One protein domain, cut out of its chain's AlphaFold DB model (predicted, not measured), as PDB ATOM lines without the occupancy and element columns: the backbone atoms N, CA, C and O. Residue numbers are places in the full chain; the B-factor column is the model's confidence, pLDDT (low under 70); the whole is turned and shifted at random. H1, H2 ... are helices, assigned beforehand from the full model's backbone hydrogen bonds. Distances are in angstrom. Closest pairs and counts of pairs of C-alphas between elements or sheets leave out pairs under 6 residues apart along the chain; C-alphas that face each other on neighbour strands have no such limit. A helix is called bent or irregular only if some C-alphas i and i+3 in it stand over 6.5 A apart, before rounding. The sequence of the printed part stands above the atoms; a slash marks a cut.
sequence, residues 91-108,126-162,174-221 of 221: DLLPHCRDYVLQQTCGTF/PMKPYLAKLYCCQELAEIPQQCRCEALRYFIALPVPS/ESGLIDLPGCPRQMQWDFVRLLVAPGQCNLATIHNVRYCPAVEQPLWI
ATOM      1  N   ASP A  91      -9.187 -28.909   5.487       63.66
ATOM      2  CA  ASP A  91      -9.732 -30.243   5.748       63.66
ATOM      3  C   ASP A  91      -8.619 -31.120   6.338       63.66
ATOM      4  O   ASP A  91      -7.812 -31.728   5.632       63.66
ATOM      5  N   LEU A  92      -8.484 -31.084   7.662       67.06
ATOM      6  CA  LEU A  92      -7.314 -31.637   8.329       67.06
ATOM      7  C   LEU A  92      -7.456 -33.135   8.614       67.06
ATOM      8  O   LEU A  92      -8.118 -33.507   9.571       67.06
ATOM      9  N   LEU A  93      -6.730 -33.975   7.874       76.44
ATOM     10  CA  LEU A  93      -6.640 -35.428   8.095       76.44
ATOM     11  C   LEU A  93      -7.994 -36.184   8.011       76.44
ATOM     12  O   LEU A  93      -8.326 -36.948   8.929       76.44
ATOM     13  N   PRO A  94      -8.793 -36.010   6.939       72.12
ATOM     14  CA  PRO A  94     -10.090 -36.676   6.803       72.12
ATOM     15  C   PRO A  94      -9.975 -38.208   6.858       72.12
ATOM     16  O   PRO A  94     -10.777 -38.856   7.529       72.12
ATOM     17  N   HIS A  95      -8.931 -38.803   6.271       78.31
ATOM     18  CA  HIS A  95      -8.752 -40.259   6.311       78.31
ATOM     19  C   HIS A  95      -8.300 -40.748   7.692       78.31
ATOM     20  O   HIS A  95      -8.591 -41.881   8.083       78.31
ATOM     21  N   CYS A  96      -7.613 -39.906   8.472       80.50
ATOM     22  CA  CYS A  96      -7.318 -40.242   9.862       80.50
ATOM     23  C   CYS A  96      -8.562 -40.240  10.737       80.50
ATOM     24  O   CYS A  96      -8.622 -41.049  11.657       80.50
ATOM     25  N   ARG A  97      -9.561 -39.398  10.456       79.38
ATOM     26  CA  ARG A  97     -10.850 -39.449  11.159       79.38
ATOM     27  C   ARG A  97     -11.516 -40.801  10.965       79.38
ATOM     28  O   ARG A  97     -11.836 -41.451  11.956       79.38
ATOM     29  N   ASP A  98     -11.620 -41.264   9.727       75.12
ATOM     30  CA  ASP A  98     -12.215 -42.569   9.433       75.12
ATOM     31  C   ASP A  98     -11.420 -43.715  10.058       75.12
ATOM     32  O   ASP A  98     -12.000 -44.624  10.654       75.12
ATOM     33  N   TYR A  99     -10.088 -43.650   9.997       80.50
ATOM     34  CA  TYR A  99      -9.228 -44.655  10.613       80.50
ATOM     35  C   TYR A  99      -9.363 -44.695  12.144       80.50
ATOM     36  O   TYR A  99      -9.491 -45.773  12.727       80.50
ATOM     37  N   VAL A 100      -9.368 -43.531  12.801       82.69
ATOM     38  CA  VAL A 100      -9.559 -43.408  14.253       82.69
ATOM     39  C   VAL A 100     -10.922 -43.974  14.636       82.69
ATOM     40  O   VAL A 100     -10.991 -44.838  15.504       82.69
ATOM     41  N   LEU A 101     -11.989 -43.574  13.939       77.62
ATOM     42  CA  LEU A 101     -13.341 -44.078  14.175       77.62
ATOM     43  C   LEU A 101     -13.433 -45.592  13.969       77.62
ATOM     44  O   LEU A 101     -14.016 -46.289  14.796       77.62
ATOM     45  N   GLN A 102     -12.822 -46.128  12.916       76.50
ATOM     46  CA  GLN A 102     -12.792 -47.565  12.670       76.50
ATOM     47  C   GLN A 102     -12.058 -48.318  13.787       76.50
ATOM     48  O   GLN A 102     -12.484 -49.402  14.177       76.50
ATOM     49  N   GLN A 103     -10.974 -47.760  14.323       80.12
ATOM     50  CA  GLN A 103     -10.161 -48.436  15.329       80.12
ATOM     51  C   GLN A 103     -10.728 -48.314  16.750       80.12
ATOM     52  O   GLN A 103     -10.585 -49.246  17.539       80.12
ATOM     53  N   THR A 104     -11.354 -47.185  17.091       78.69
ATOM     54  CA  THR A 104     -11.878 -46.936  18.443       78.69
ATOM     55  C   THR A 104     -13.362 -47.242  18.569       78.69
ATOM     56  O   THR A 104     -13.806 -47.661  19.631       78.69
ATOM     57  N   CYS A 105     -14.129 -47.032  17.499       74.12
ATOM     58  CA  CYS A 105     -15.581 -47.188  17.482       74.12
ATOM     59  C   CYS A 105     -16.046 -48.394  16.649       74.12
ATOM     60  O   CYS A 105     -17.225 -48.733  16.685       74.12
ATOM     61  N   GLY A 106     -15.155 -49.061  15.901       61.53
ATOM     62  CA  GLY A 106     -15.486 -50.152  14.971       61.53
ATOM     63  C   GLY A 106     -15.949 -51.469  15.600       61.53
ATOM     64  O   GLY A 106     -16.048 -52.475  14.899       61.53
ATOM     65  N   THR A 107     -16.274 -51.485  16.890       50.88
ATOM     66  CA  THR A 107     -16.989 -52.591  17.533       50.88
ATOM     67  C   THR A 107     -18.043 -52.031  18.491       50.88
ATOM     68  O   THR A 107     -17.660 -51.288  19.387       50.88
ATOM     69  N   PHE A 108     -19.302 -52.488  18.344       44.19
ATOM     70  CA  PHE A 108     -20.531 -52.248  19.148       44.19
ATOM     71  C   PHE A 108     -21.492 -51.162  18.606       44.19
ATOM     72  O   PHE A 108     -21.063 -50.062  18.300       44.19
ATOM     73  N   PRO A 126     -16.728 -50.654   4.249       48.59
ATOM     74  CA  PRO A 126     -15.658 -50.880   5.206       48.59
ATOM     75  C   PRO A 126     -14.371 -50.996   4.395       48.59
ATOM     76  O   PRO A 126     -14.004 -52.066   3.902       48.59
ATOM     77  N   MET A 127     -13.711 -49.859   4.182       50.06
ATOM     78  CA  MET A 127     -12.386 -49.816   3.625       50.06
ATOM     79  C   MET A 127     -11.582 -50.714   4.553       50.06
ATOM     80  O   MET A 127     -11.665 -50.606   5.782       50.06
ATOM     81  N   LYS A 128     -10.913 -51.709   3.965       59.19
ATOM     82  CA  LYS A 128     -10.134 -52.677   4.738       59.19
ATOM     83  C   LYS A 128      -9.276 -51.873   5.726       59.19
ATOM     84  O   LYS A 128      -8.663 -50.906   5.280       59.19
ATOM     85  N   PRO A 129      -9.204 -52.236   7.017       64.12
ATOM     86  CA  PRO A 129      -8.558 -51.407   8.048       64.12
ATOM     87  C   PRO A 129      -7.111 -51.024   7.699       64.12
ATOM     88  O   PRO A 129      -6.617 -49.964   8.070       64.12
ATOM     89  N   TYR A 130      -6.446 -51.861   6.901       65.81
ATOM     90  CA  TYR A 130      -5.140 -51.575   6.317       65.81
ATOM     91  C   TYR A 130      -5.121 -50.362   5.362       65.81
ATOM     92  O   TYR A 130      -4.190 -49.564   5.409       65.81
ATOM     93  N   LEU A 131      -6.136 -50.208   4.510       72.25
ATOM     94  CA  LEU A 131      -6.245 -49.097   3.564       72.25
ATOM     95  C   LEU A 131      -6.547 -47.779   4.289       72.25
ATOM     96  O   LEU A 131      -5.894 -46.784   3.997       72.25
ATOM     97  N   ALA A 132      -7.436 -47.783   5.287       76.19
ATOM     98  CA  ALA A 132      -7.720 -46.591   6.094       76.19
ATOM     99  C   ALA A 132      -6.454 -46.075   6.809       76.19
ATOM    100  O   ALA A 132      -6.131 -44.887   6.749       76.19
ATOM    101  N   LYS A 133      -5.672 -46.993   7.397       81.44
ATOM    102  CA  LYS A 133      -4.365 -46.675   7.987       81.44
ATOM    103  C   LYS A 133      -3.395 -46.089   6.957       81.44
ATOM    104  O   LYS A 133      -2.734 -45.098   7.250       81.44
ATOM    105  N   LEU A 134      -3.302 -46.687   5.767       82.81
ATOM    106  CA  LEU A 134      -2.385 -46.247   4.712       82.81
ATOM    107  C   LEU A 134      -2.653 -44.794   4.293       82.81
ATOM    108  O   LEU A 134      -1.722 -43.991   4.297       82.81
ATOM    109  N   TYR A 135      -3.908 -44.454   3.985       82.81
ATOM    110  CA  TYR A 135      -4.278 -43.098   3.568       82.81
ATOM    111  C   TYR A 135      -4.073 -42.079   4.693       82.81
ATOM    112  O   TYR A 135      -3.456 -41.043   4.460       82.81
ATOM    113  N   CYS A 136      -4.465 -42.401   5.930       84.81
ATOM    114  CA  CYS A 136      -4.194 -41.537   7.085       84.81
ATOM    115  C   CYS A 136      -2.691 -41.252   7.261       84.81
ATOM    116  O   CYS A 136      -2.267 -40.106   7.422       84.81
ATOM    117  N   CYS A 137      -1.857 -42.293   7.208       87.75
ATOM    118  CA  CYS A 137      -0.417 -42.127   7.368       87.75
ATOM    119  C   CYS A 137       0.214 -41.345   6.212       87.75
ATOM    120  O   CYS A 137       1.191 -40.631   6.436       87.75
ATOM    121  N   GLN A 138      -0.337 -41.456   5.003       85.38
ATOM    122  CA  GLN A 138       0.083 -40.658   3.857       85.38
ATOM    123  C   GLN A 138      -0.219 -39.170   4.077       85.38
ATOM    124  O   GLN A 138       0.694 -38.355   3.959       85.38
ATOM    125  N   GLU A 139      -1.441 -38.819   4.486       83.81
ATOM    126  CA  GLU A 139      -1.811 -37.426   4.783       83.81
ATOM    127  C   GLU A 139      -0.921 -36.821   5.872       83.81
ATOM    128  O   GLU A 139      -0.429 -35.702   5.748       83.81
ATOM    129  N   LEU A 140      -0.650 -37.585   6.931       85.31
ATOM    130  CA  LEU A 140       0.197 -37.125   8.027       85.31
ATOM    131  C   LEU A 140       1.677 -37.000   7.615       85.31
ATOM    132  O   LEU A 140       2.412 -36.179   8.174       85.31
ATOM    133  N   ALA A 141       2.127 -37.792   6.640       84.81
ATOM    134  CA  ALA A 141       3.482 -37.721   6.104       84.81
ATOM    135  C   ALA A 141       3.697 -36.484   5.220       84.81
ATOM    136  O   ALA A 141       4.797 -35.925   5.248       84.81
ATOM    137  N   GLU A 142       2.663 -36.047   4.496       84.62
ATOM    138  CA  GLU A 142       2.673 -34.821   3.683       84.62
ATOM    139  C   GLU A 142       2.854 -33.558   4.536       84.62
ATOM    140  O   GLU A 142       3.431 -32.571   4.077       84.62
ATOM    141  N   ILE A 143       2.435 -33.596   5.805       83.06
ATOM    142  CA  ILE A 143       2.646 -32.496   6.749       83.06
ATOM    143  C   ILE A 143       4.139 -32.399   7.120       83.06
ATOM    144  O   ILE A 143       4.753 -33.415   7.486       83.06
ATOM    145  N   PRO A 144       4.734 -31.186   7.113       81.25
ATOM    146  CA  PRO A 144       6.112 -30.974   7.541       81.25
ATOM    147  C   PRO A 144       6.373 -31.535   8.939       81.25
ATOM    148  O   PRO A 144       5.559 -31.364   9.847       81.25
ATOM    149  N   GLN A 145       7.547 -32.137   9.143       82.06
ATOM    150  CA  GLN A 145       7.931 -32.789  10.401       82.06
ATOM    151  C   GLN A 145       7.698 -31.909  11.644       82.06
ATOM    152  O   GLN A 145       7.199 -32.388  12.661       82.06
ATOM    153  N   GLN A 146       8.002 -30.614  11.543       79.94
ATOM    154  CA  GLN A 146       7.820 -29.635  12.619       79.94
ATOM    155  C   GLN A 146       6.349 -29.318  12.949       79.94
ATOM    156  O   GLN A 146       6.060 -28.900  14.064       79.94
ATOM    157  N   CYS A 147       5.421 -29.555  12.016       81.62
ATOM    158  CA  CYS A 147       4.000 -29.226  12.157       81.62
ATOM    159  C   CYS A 147       3.096 -30.436  12.409       81.62
ATOM    160  O   CYS A 147       1.911 -30.248  12.659       81.62
ATOM    161  N   ARG A 148       3.618 -31.669  12.389       84.56
ATOM    162  CA  ARG A 148       2.809 -32.887  12.593       84.56
ATOM    163  C   ARG A 148       2.092 -32.909  13.943       84.56
ATOM    164  O   ARG A 148       0.906 -33.204  13.993       84.56
ATOM    165  N   CYS A 149       2.778 -32.551  15.031       82.62
ATOM    166  CA  CYS A 149       2.140 -32.509  16.351       82.62
ATOM    167  C   CYS A 149       1.101 -31.393  16.465       82.62
ATOM    168  O   CYS A 149       0.073 -31.583  17.107       82.62
ATOM    169  N   GLU A 150       1.347 -30.259  15.812       81.38
ATOM    170  CA  GLU A 150       0.406 -29.144  15.802       81.38
ATOM    171  C   GLU A 150      -0.842 -29.485  14.980       81.38
ATOM    172  O   GLU A 150      -1.959 -29.236  15.419       81.38
ATOM    173  N   ALA A 151      -0.671 -30.155  13.840       81.25
ATOM    174  CA  ALA A 151      -1.774 -30.681  13.048       81.25
ATOM    175  C   ALA A 151      -2.632 -31.666  13.857       81.25
ATOM    176  O   ALA A 151      -3.852 -31.538  13.883       81.25
ATOM    177  N   LEU A 152      -2.018 -32.595  14.596       83.75
ATOM    178  CA  LEU A 152      -2.768 -33.492  15.483       83.75
ATOM    179  C   LEU A 152      -3.481 -32.731  16.610       83.75
ATOM    180  O   LEU A 152      -4.609 -33.070  16.959       83.75
ATOM    181  N   ARG A 153      -2.869 -31.668  17.149       80.06
ATOM    182  CA  ARG A 153      -3.507 -30.792  18.143       80.06
ATOM    183  C   ARG A 153      -4.758 -30.120  17.572       80.06
ATOM    184  O   ARG A 153      -5.792 -30.126  18.234       80.06
ATOM    185  N   TYR A 154      -4.690 -29.589  16.351       77.75
ATOM    186  CA  TYR A 154      -5.857 -29.035  15.659       77.75
ATOM    187  C   TYR A 154      -6.910 -30.109  15.388       77.75
ATOM    188  O   TYR A 154      -8.066 -29.905  15.732       77.75
ATOM    189  N   PHE A 155      -6.521 -31.269  14.863       80.00
ATOM    190  CA  PHE A 155      -7.423 -32.390  14.578       80.00
ATOM    191  C   PHE A 155      -8.275 -32.788  15.792       80.00
ATOM    192  O   PHE A 155      -9.476 -33.030  15.705       80.00
ATOM    193  N   ILE A 156      -7.642 -32.776  16.959       78.38
ATOM    194  CA  ILE A 156      -8.274 -33.037  18.243       78.38
ATOM    195  C   ILE A 156      -9.165 -31.888  18.692       78.38
ATOM    196  O   ILE A 156     -10.248 -32.140  19.212       78.38
ATOM    197  N   ALA A 157      -8.669 -30.655  18.592       69.88
ATOM    198  CA  ALA A 157      -9.296 -29.475  19.176       69.88
ATOM    199  C   ALA A 157     -10.450 -28.941  18.326       69.88
ATOM    200  O   ALA A 157     -11.291 -28.215  18.854       69.88
ATOM    201  N   LEU A 158     -10.500 -29.293  17.037       65.31
ATOM    202  CA  LEU A 158     -11.514 -28.802  16.115       65.31
ATOM    203  C   LEU A 158     -12.918 -29.131  16.647       65.31
ATOM    204  O   LEU A 158     -13.238 -30.309  16.838       65.31
ATOM    205  N   PRO A 159     -13.740 -28.107  16.944       50.59
ATOM    206  CA  PRO A 159     -15.105 -28.325  17.380       50.59
ATOM    207  C   PRO A 159     -15.931 -28.892  16.225       50.59
ATOM    208  O   PRO A 159     -15.740 -28.539  15.061       50.59
ATOM    209  N   VAL A 160     -16.878 -29.765  16.564       47.59
ATOM    210  CA  VAL A 160     -17.917 -30.213  15.635       47.59
ATOM    211  C   VAL A 160     -18.752 -28.986  15.247       47.59
ATOM    212  O   VAL A 160     -19.203 -28.278  16.153       47.59
ATOM    213  N   PRO A 161     -18.981 -28.694  13.955       45.09
ATOM    214  CA  PRO A 161     -19.919 -27.644  13.592       45.09
ATOM    215  C   PRO A 161     -21.320 -28.069  14.046       45.09
ATOM    216  O   PRO A 161     -21.897 -29.023  13.534       45.09
ATOM    217  N   SER A 162     -21.865 -27.364  15.036       39.56
ATOM    218  CA  SER A 162     -23.240 -27.527  15.522       39.56
ATOM    219  C   SER A 162     -24.275 -26.808  14.641       39.56
ATOM    220  O   SER A 162     -25.462 -26.822  14.959       39.56
ATOM    221  N   GLU A 174     -15.047 -30.055   9.072       53.56
ATOM    222  CA  GLU A 174     -15.437 -31.479   9.067       53.56
ATOM    223  C   GLU A 174     -14.484 -32.561   9.584       53.56
ATOM    224  O   GLU A 174     -14.937 -33.684   9.811       53.56
ATOM    225  N   SER A 175     -13.208 -32.284   9.833       57.03
ATOM    226  CA  SER A 175     -12.259 -33.364  10.160       57.03
ATOM    227  C   SER A 175     -12.013 -33.585  11.661       57.03
ATOM    228  O   SER A 175     -11.183 -34.403  12.027       57.03
ATOM    229  N   GLY A 176     -12.735 -32.896  12.550       63.00
ATOM    230  CA  GLY A 176     -12.593 -33.067  14.002       63.00
ATOM    231  C   GLY A 176     -13.136 -34.401  14.538       63.00
ATOM    232  O   GLY A 176     -13.965 -35.066  13.909       63.00
ATOM    233  N   LEU A 177     -12.690 -34.777  15.741       69.88
ATOM    234  CA  LEU A 177     -13.249 -35.914  16.483       69.88
ATOM    235  C   LEU A 177     -14.725 -35.667  16.830       69.88
ATOM    236  O   LEU A 177     -15.097 -34.557  17.215       69.88
ATOM    237  N   ILE A 178     -15.554 -36.709  16.733       68.31
ATOM    238  CA  ILE A 178     -17.007 -36.613  16.936       68.31
ATOM    239  C   ILE A 178     -17.469 -37.480  18.104       68.31
ATOM    240  O   ILE A 178     -17.038 -38.619  18.241       68.31
ATOM    241  N   ASP A 179     -18.388 -36.972  18.922       68.31
ATOM    242  CA  ASP A 179     -19.046 -37.791  19.939       68.31
ATOM    243  C   ASP A 179     -20.106 -38.685  19.287       68.31
ATOM    244  O   ASP A 179     -21.051 -38.210  18.656       68.31
ATOM    245  N   LEU A 180     -19.931 -39.998  19.432       66.75
ATOM    246  CA  LEU A 180     -20.827 -41.016  18.894       66.75
ATOM    247  C   LEU A 180     -21.504 -41.779  20.035       66.75
ATOM    248  O   LEU A 180     -20.866 -42.050  21.057       66.75
ATOM    249  N   PRO A 181     -22.776 -42.188  19.879       62.22
ATOM    250  CA  PRO A 181     -23.437 -43.035  20.865       62.22
ATOM    251  C   PRO A 181     -22.676 -44.363  21.003       62.22
ATOM    252  O   PRO A 181     -22.659 -45.173  20.082       62.22
ATOM    253  N   GLY A 182     -22.034 -44.573  22.157       67.31
ATOM    254  CA  GLY A 182     -21.198 -45.750  22.435       67.31
ATOM    255  C   GLY A 182     -19.699 -45.579  22.148       67.31
ATOM    256  O   GLY A 182     -18.930 -46.469  22.493       67.31
ATOM    257  N   CYS A 183     -19.264 -44.443  21.590       73.25
ATOM    258  CA  CYS A 183     -17.851 -44.137  21.362       73.25
ATOM    259  C   CYS A 183     -17.542 -42.681  21.761       73.25
ATOM    260  O   CYS A 183     -17.716 -41.767  20.947       73.25
ATOM    261  N   PRO A 184     -17.101 -42.437  23.012       77.69
ATOM    262  CA  PRO A 184     -16.803 -41.089  23.482       77.69
ATOM    263  C   PRO A 184     -15.572 -40.516  22.772       77.69
ATOM    264  O   PRO A 184     -14.604 -41.238  22.501       77.69
ATOM    265  N   ARG A 185     -15.556 -39.195  22.555       76.19
ATOM    266  CA  ARG A 185     -14.419 -38.473  21.959       76.19
ATOM    267  C   ARG A 185     -13.090 -38.728  22.672       76.19
ATOM    268  O   ARG A 185     -12.047 -38.726  22.024       76.19
ATOM    269  N   GLN A 186     -13.116 -39.011  23.975       80.00
ATOM    270  CA  GLN A 186     -11.920 -39.328  24.758       80.00
ATOM    271  C   GLN A 186     -11.170 -40.562  24.226       80.00
ATOM    272  O   GLN A 186      -9.949 -40.528  24.105       80.00
ATOM    273  N   MET A 187     -11.884 -41.626  23.833       77.62
ATOM    274  CA  MET A 187     -11.248 -42.830  23.276       77.62
ATOM    275  C   MET A 187     -10.594 -42.548  21.922       77.62
ATOM    276  O   MET A 187      -9.478 -42.996  21.662       77.62
ATOM    277  N   GLN A 188     -11.273 -41.772  21.074       82.19
ATOM    278  CA  GLN A 188     -10.729 -41.333  19.787       82.19
ATOM    279  C   GLN A 188      -9.462 -40.496  19.990       82.19
ATOM    280  O   GLN A 188      -8.449 -40.717  19.332       82.19
ATOM    281  N   TRP A 189      -9.493 -39.577  20.952       82.00
ATOM    282  CA  TRP A 189      -8.370 -38.715  21.297       82.00
ATOM    283  C   TRP A 189      -7.130 -39.482  21.762       82.00
ATOM    284  O   TRP A 189      -6.023 -39.223  21.280       82.00
ATOM    285  N   ASP A 190      -7.315 -40.457  22.654       82.88
ATOM    286  CA  ASP A 190      -6.221 -41.295  23.142       82.88
ATOM    287  C   ASP A 190      -5.562 -42.082  22.006       82.88
ATOM    288  O   ASP A 190      -4.339 -42.233  21.978       82.88
ATOM    289  N   PHE A 191      -6.345 -42.499  21.010       86.00
ATOM    290  CA  PHE A 191      -5.810 -43.159  19.827       86.00
ATOM    291  C   PHE A 191      -5.047 -42.206  18.891       86.00
ATOM    292  O   PHE A 191      -3.988 -42.573  18.380       86.00
ATOM    293  N   VAL A 192      -5.509 -40.962  18.709       87.25
ATOM    294  CA  VAL A 192      -4.828 -39.957  17.864       87.25
ATOM    295  C   VAL A 192      -3.385 -39.712  18.310       87.25
ATOM    296  O   VAL A 192      -2.485 -39.591  17.475       87.25
ATOM    297  N   ARG A 193      -3.130 -39.708  19.623       83.62
ATOM    298  CA  ARG A 193      -1.776 -39.568  20.197       83.62
ATOM    299  C   ARG A 193      -0.805 -40.643  19.708       83.62
ATOM    300  O   ARG A 193       0.399 -40.401  19.629       83.62
ATOM    301  N   LEU A 194      -1.322 -41.818  19.356       87.25
ATOM    302  CA  LEU A 194      -0.531 -42.959  18.913       87.25
ATOM    303  C   LEU A 194      -0.259 -42.950  17.405       87.25
ATOM    304  O   LEU A 194       0.568 -43.741  16.961       87.25
ATOM    305  N   LEU A 195      -0.884 -42.071  16.611       87.94
ATOM    306  CA  LEU A 195      -0.745 -42.079  15.147       87.94
ATOM    307  C   LEU A 195       0.706 -41.893  14.679       87.94
ATOM    308  O   LEU A 195       1.143 -42.563  13.750       87.94
ATOM    309  N   VAL A 196       1.492 -41.042  15.343       87.88
ATOM    310  CA  VAL A 196       2.919 -40.845  15.008       87.88
ATOM    311  C   VAL A 196       3.827 -41.955  15.541       87.88
ATOM    312  O   VAL A 196       4.970 -42.076  15.098       87.88
ATOM    313  N   ALA A 197       3.330 -42.783  16.463       86.25
ATOM    314  CA  ALA A 197       4.122 -43.803  17.130       86.25
ATOM    315  C   ALA A 197       4.528 -44.942  16.173       86.25
ATOM    316  O   ALA A 197       3.857 -45.181  15.161       86.25
ATOM    317  N   PRO A 198       5.590 -45.707  16.496       80.94
ATOM    318  CA  PRO A 198       6.054 -46.826  15.671       80.94
ATOM    319  C   PRO A 198       5.007 -47.917  15.405       80.94
ATOM    320  O   PRO A 198       5.108 -48.617  14.404       80.94
ATOM    321  N   GLY A 199       3.993 -48.054  16.268       81.69
ATOM    322  CA  GLY A 199       2.878 -48.987  16.067       81.69
ATOM    323  C   GLY A 199       1.848 -48.531  15.022       81.69
ATOM    324  O   GLY A 199       1.052 -49.345  14.551       81.69
ATOM    325  N   GLN A 200       1.862 -47.249  14.632       87.94
ATOM    326  CA  GLN A 200       0.921 -46.666  13.676       87.94
ATOM    327  C   GLN A 200       1.610 -46.188  12.400       87.94
ATOM    328  O   GLN A 200       1.931 -47.029  11.561       87.94
ATOM    329  N   CYS A 201       1.819 -44.883  12.231       86.25
ATOM    330  CA  CYS A 201       2.423 -44.314  11.029       86.25
ATOM    331  C   CYS A 201       3.943 -44.174  11.129       86.25
ATOM    332  O   CYS A 201       4.595 -43.964  10.109       86.25
ATOM    333  N   ASN A 202       4.524 -44.308  12.331       88.12
ATOM    334  CA  ASN A 202       5.972 -44.264  12.552       88.12
ATOM    335  C   ASN A 202       6.634 -42.999  11.958       88.12
ATOM    336  O   ASN A 202       7.707 -43.059  11.354       88.12
ATOM    337  N   LEU A 203       5.980 -41.846  12.116       85.25
ATOM    338  CA  LEU A 203       6.416 -40.580  11.533       85.25
ATOM    339  C   LEU A 203       7.230 -39.772  12.541       85.25
ATOM    340  O   LEU A 203       6.822 -39.575  13.683       85.25
ATOM    341  N   ALA A 204       8.382 -39.269  12.097       80.44
ATOM    342  CA  ALA A 204       9.191 -38.347  12.886       80.44
ATOM    343  C   ALA A 204       8.459 -37.007  13.070       80.44
ATOM    344  O   ALA A 204       7.855 -36.493  12.129       80.44
ATOM    345  N   THR A 205       8.521 -36.424  14.258       80.50
ATOM    346  CA  THR A 205       7.928 -35.125  14.598       80.50
ATOM    347  C   THR A 205       9.040 -34.133  14.960       80.50
ATOM    348  O   THR A 205      10.210 -34.348  14.613       80.50
ATOM    349  N   ILE A 206       8.717 -33.018  15.618       72.06
ATOM    350  CA  ILE A 206       9.720 -32.066  16.110       72.06
ATOM    351  C   ILE A 206      10.789 -32.799  16.949       72.06
ATOM    352  O   ILE A 206      10.456 -33.651  17.759       72.06
ATOM    353  N   HIS A 207      12.077 -32.521  16.720       65.88
ATOM    354  CA  HIS A 207      13.227 -33.227  17.332       65.88
ATOM    355  C   HIS A 207      13.463 -34.687  16.897       65.88
ATOM    356  O   HIS A 207      14.200 -35.410  17.562       65.88
ATOM    357  N   ASN A 208      12.891 -35.121  15.767       72.56
ATOM    358  CA  ASN A 208      13.088 -36.470  15.209       72.56
ATOM    359  C   ASN A 208      12.619 -37.608  16.138       72.56
ATOM    360  O   ASN A 208      13.023 -38.762  15.995       72.56
ATOM    361  N   VAL A 209      11.741 -37.283  17.085       75.94
ATOM    362  CA  VAL A 209      11.074 -38.268  17.932       75.94
ATOM    363  C   VAL A 209       9.785 -38.739  17.264       75.94
ATOM    364  O   VAL A 209       9.228 -38.061  16.409       75.94
ATOM    365  N   ARG A 210       9.313 -39.933  17.619       81.19
ATOM    366  CA  ARG A 210       8.086 -40.536  17.062       81.19
ATOM    367  C   ARG A 210       6.953 -40.510  18.085       81.19
ATOM    368  O   ARG A 210       6.272 -41.504  18.302       81.19
ATOM    369  N   TYR A 211       6.828 -39.385  18.783       80.94
ATOM    370  CA  TYR A 211       5.769 -39.107  19.750       80.94
ATOM    371  C   TYR A 211       5.476 -37.601  19.772       80.94
ATOM    372  O   TYR A 211       6.309 -36.796  19.346       80.94
ATOM    373  N   CYS A 212       4.290 -37.218  20.246       79.94
ATOM    374  CA  CYS A 212       3.896 -35.818  20.388       79.94
ATOM    375  C   CYS A 212       3.554 -35.495  21.851       79.94
ATOM    376  O   CYS A 212       2.459 -35.837  22.290       79.94
ATOM    377  N   PRO A 213       4.435 -34.801  22.596       66.12
ATOM    378  CA  PRO A 213       4.162 -34.424  23.986       66.12
ATOM    379  C   PRO A 213       3.077 -33.343  24.097       66.12
ATOM    380  O   PRO A 213       2.277 -33.343  25.022       66.12
ATOM    381  N   ALA A 214       2.981 -32.440  23.116       57.69
ATOM    382  CA  ALA A 214       2.015 -31.335  23.126       57.69
ATOM    383  C   ALA A 214       0.545 -31.775  22.962       57.69
ATOM    384  O   ALA A 214      -0.364 -30.970  23.138       57.69
ATOM    385  N   VAL A 215       0.303 -33.046  22.634       59.94
ATOM    386  CA  VAL A 215      -1.044 -33.626  22.540       59.94
ATOM    387  C   VAL A 215      -1.499 -34.169  23.909       59.94
ATOM    388  O   VAL A 215      -2.617 -34.662  24.053       59.94
ATOM    389  N   GLU A 216      -0.661 -34.081  24.953       51.69
ATOM    390  CA  GLU A 216      -1.008 -34.605  26.274       51.69
ATOM    391  C   GLU A 216      -1.998 -33.742  27.065       51.69
ATOM    392  O   GLU A 216      -2.732 -34.280  27.892       51.69
ATOM    393  N   GLN A 217      -2.082 -32.439  26.796       47.56
ATOM    394  CA  GLN A 217      -2.931 -31.530  27.568       47.56
ATOM    395  C   GLN A 217      -4.190 -31.153  26.774       47.56
ATOM    396  O   GLN A 217      -4.078 -30.477  25.748       47.56
ATOM    397  N   PRO A 218      -5.396 -31.552  27.226       42.66
ATOM    398  CA  PRO A 218      -6.613 -30.924  26.751       42.66
ATOM    399  C   PRO A 218      -6.554 -29.467  27.208       42.66
ATOM    400  O   PRO A 218      -6.509 -29.171  28.402       42.66
ATOM    401  N   LEU A 219      -6.460 -28.556  26.243       43.62
ATOM    402  CA  LEU A 219      -6.563 -27.130  26.494       43.62
ATOM    403  C   LEU A 219      -7.962 -26.880  27.055       43.62
ATOM    404  O   LEU A 219      -8.958 -27.055  26.359       43.62
ATOM    405  N   TRP A 220      -8.010 -26.509  28.330       34.59
ATOM    406  CA  TRP A 220      -9.142 -25.817  28.917       34.59
ATOM    407  C   TRP A 220      -9.236 -24.469  28.188       34.59
ATOM    408  O   TRP A 220      -8.498 -23.539  28.513       34.59
ATOM    409  N   ILE A 221     -10.052 -24.413  27.136       35.47
ATOM    410  CA  ILE A 221     -10.577 -23.176  26.547       35.47
ATOM    411  C   ILE A 221     -12.075 -23.192  26.804       35.47
ATOM    412  O   ILE A 221     -12.692 -24.239  26.501       35.47
TER     413      ILE A 221
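Overview. This is residues 91 to 108, 126 to 162 and 174 to 221 of the 221 residues of the protein "Alpha-amylase/trypsin inhibitor CM3" of Aegilops tauschii (UniProt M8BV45). Four helices stand at angles round a small middle: H1 packs on the longest helix, H2, and on H4, while H3, turned off from H2 at a tight corner, makes the far side, which is only loosely closed. From the end of H4 a long stretch with no named element, residues 193 to 221, winds over to the corner between H2 and H3 and then back past H3 to the chain's last residue. The printed part has 103 residues with four named helices, H1, H2, H3 and H4 in that order, and no named strand. The class is all helix, although under half of the residues, 47 of 103, are in named elements. The whole is compact, with a radius of gyration of the C-alphas of 12.9 A, and spans 38 by 36 by 22 A.

Along the chain. H2, the longest helix, holds residues 129 to 142 and measures 20.5 A from C-alpha 129 at (-8.558, -51.407, 8.048) to C-alpha 142 at (2.673, -34.821, 3.683). H1 holds residues 94 to 105 and measures 16.0 A. H3 holds residues 145 to 157 and measures 19.6 A; it is irregular, with C-alphas 146 and 149 7.4 A apart. H4, residues 185 to 192, ends with C-alpha 192 at (-4.828, -39.957, 17.864).

Arrangement. H2 touches H1, with the C-alphas of Cys 96 and Cys 136 closest at 4.4 A; they run opposite ways at a steep tilt of 42 degrees. H2 and H3 are close but not clearly touching, with Leu 140 and Arg 148 closest, their C-alphas 6.8 A apart. H1 touches H4 with residues 100 to 105 alone, at a steep tilt of 66 degrees, opposite ways; the closest C-alphas, of Thr 104 and Gln 188, are 5.9 A apart. H3, with residues 152 to 156 alone, only just touches H4, with 3 pairs of C-alphas within 8 A; the closest, of Ile 156 and Trp 189, are 6.4 A apart. H3 and H4 run opposite ways at a shallow tilt of 12 degrees. The helix packing is only just mostly crossed, 1 of 3 tilted pairs that touch being shallow. H1 and H3 are near each other, and H2 and H4 are apart. In H1, H2 and H4 every O i to N i+4 pair is within hydrogen-bond range; in H3 it is 7 of 9.

Size, cuts and confidence. The two C-alphas farthest apart, those of Phe 108 and His 207, are 38.8 A apart. Residues 109 to 125 are not printed, with 14.8 A between C-alphas 108 and 126; residues 163 to 173 are not printed, with 10.9 A between C-alphas 162 and 174. The links from H1 to H2 and from H3 to H4 run across these cuts, and the link from H2 to H3 is tight. The mean pLDDT of the printed part is 72.7, and 35 residues are under 70, among them residues 174 to 182 and 213 to 221.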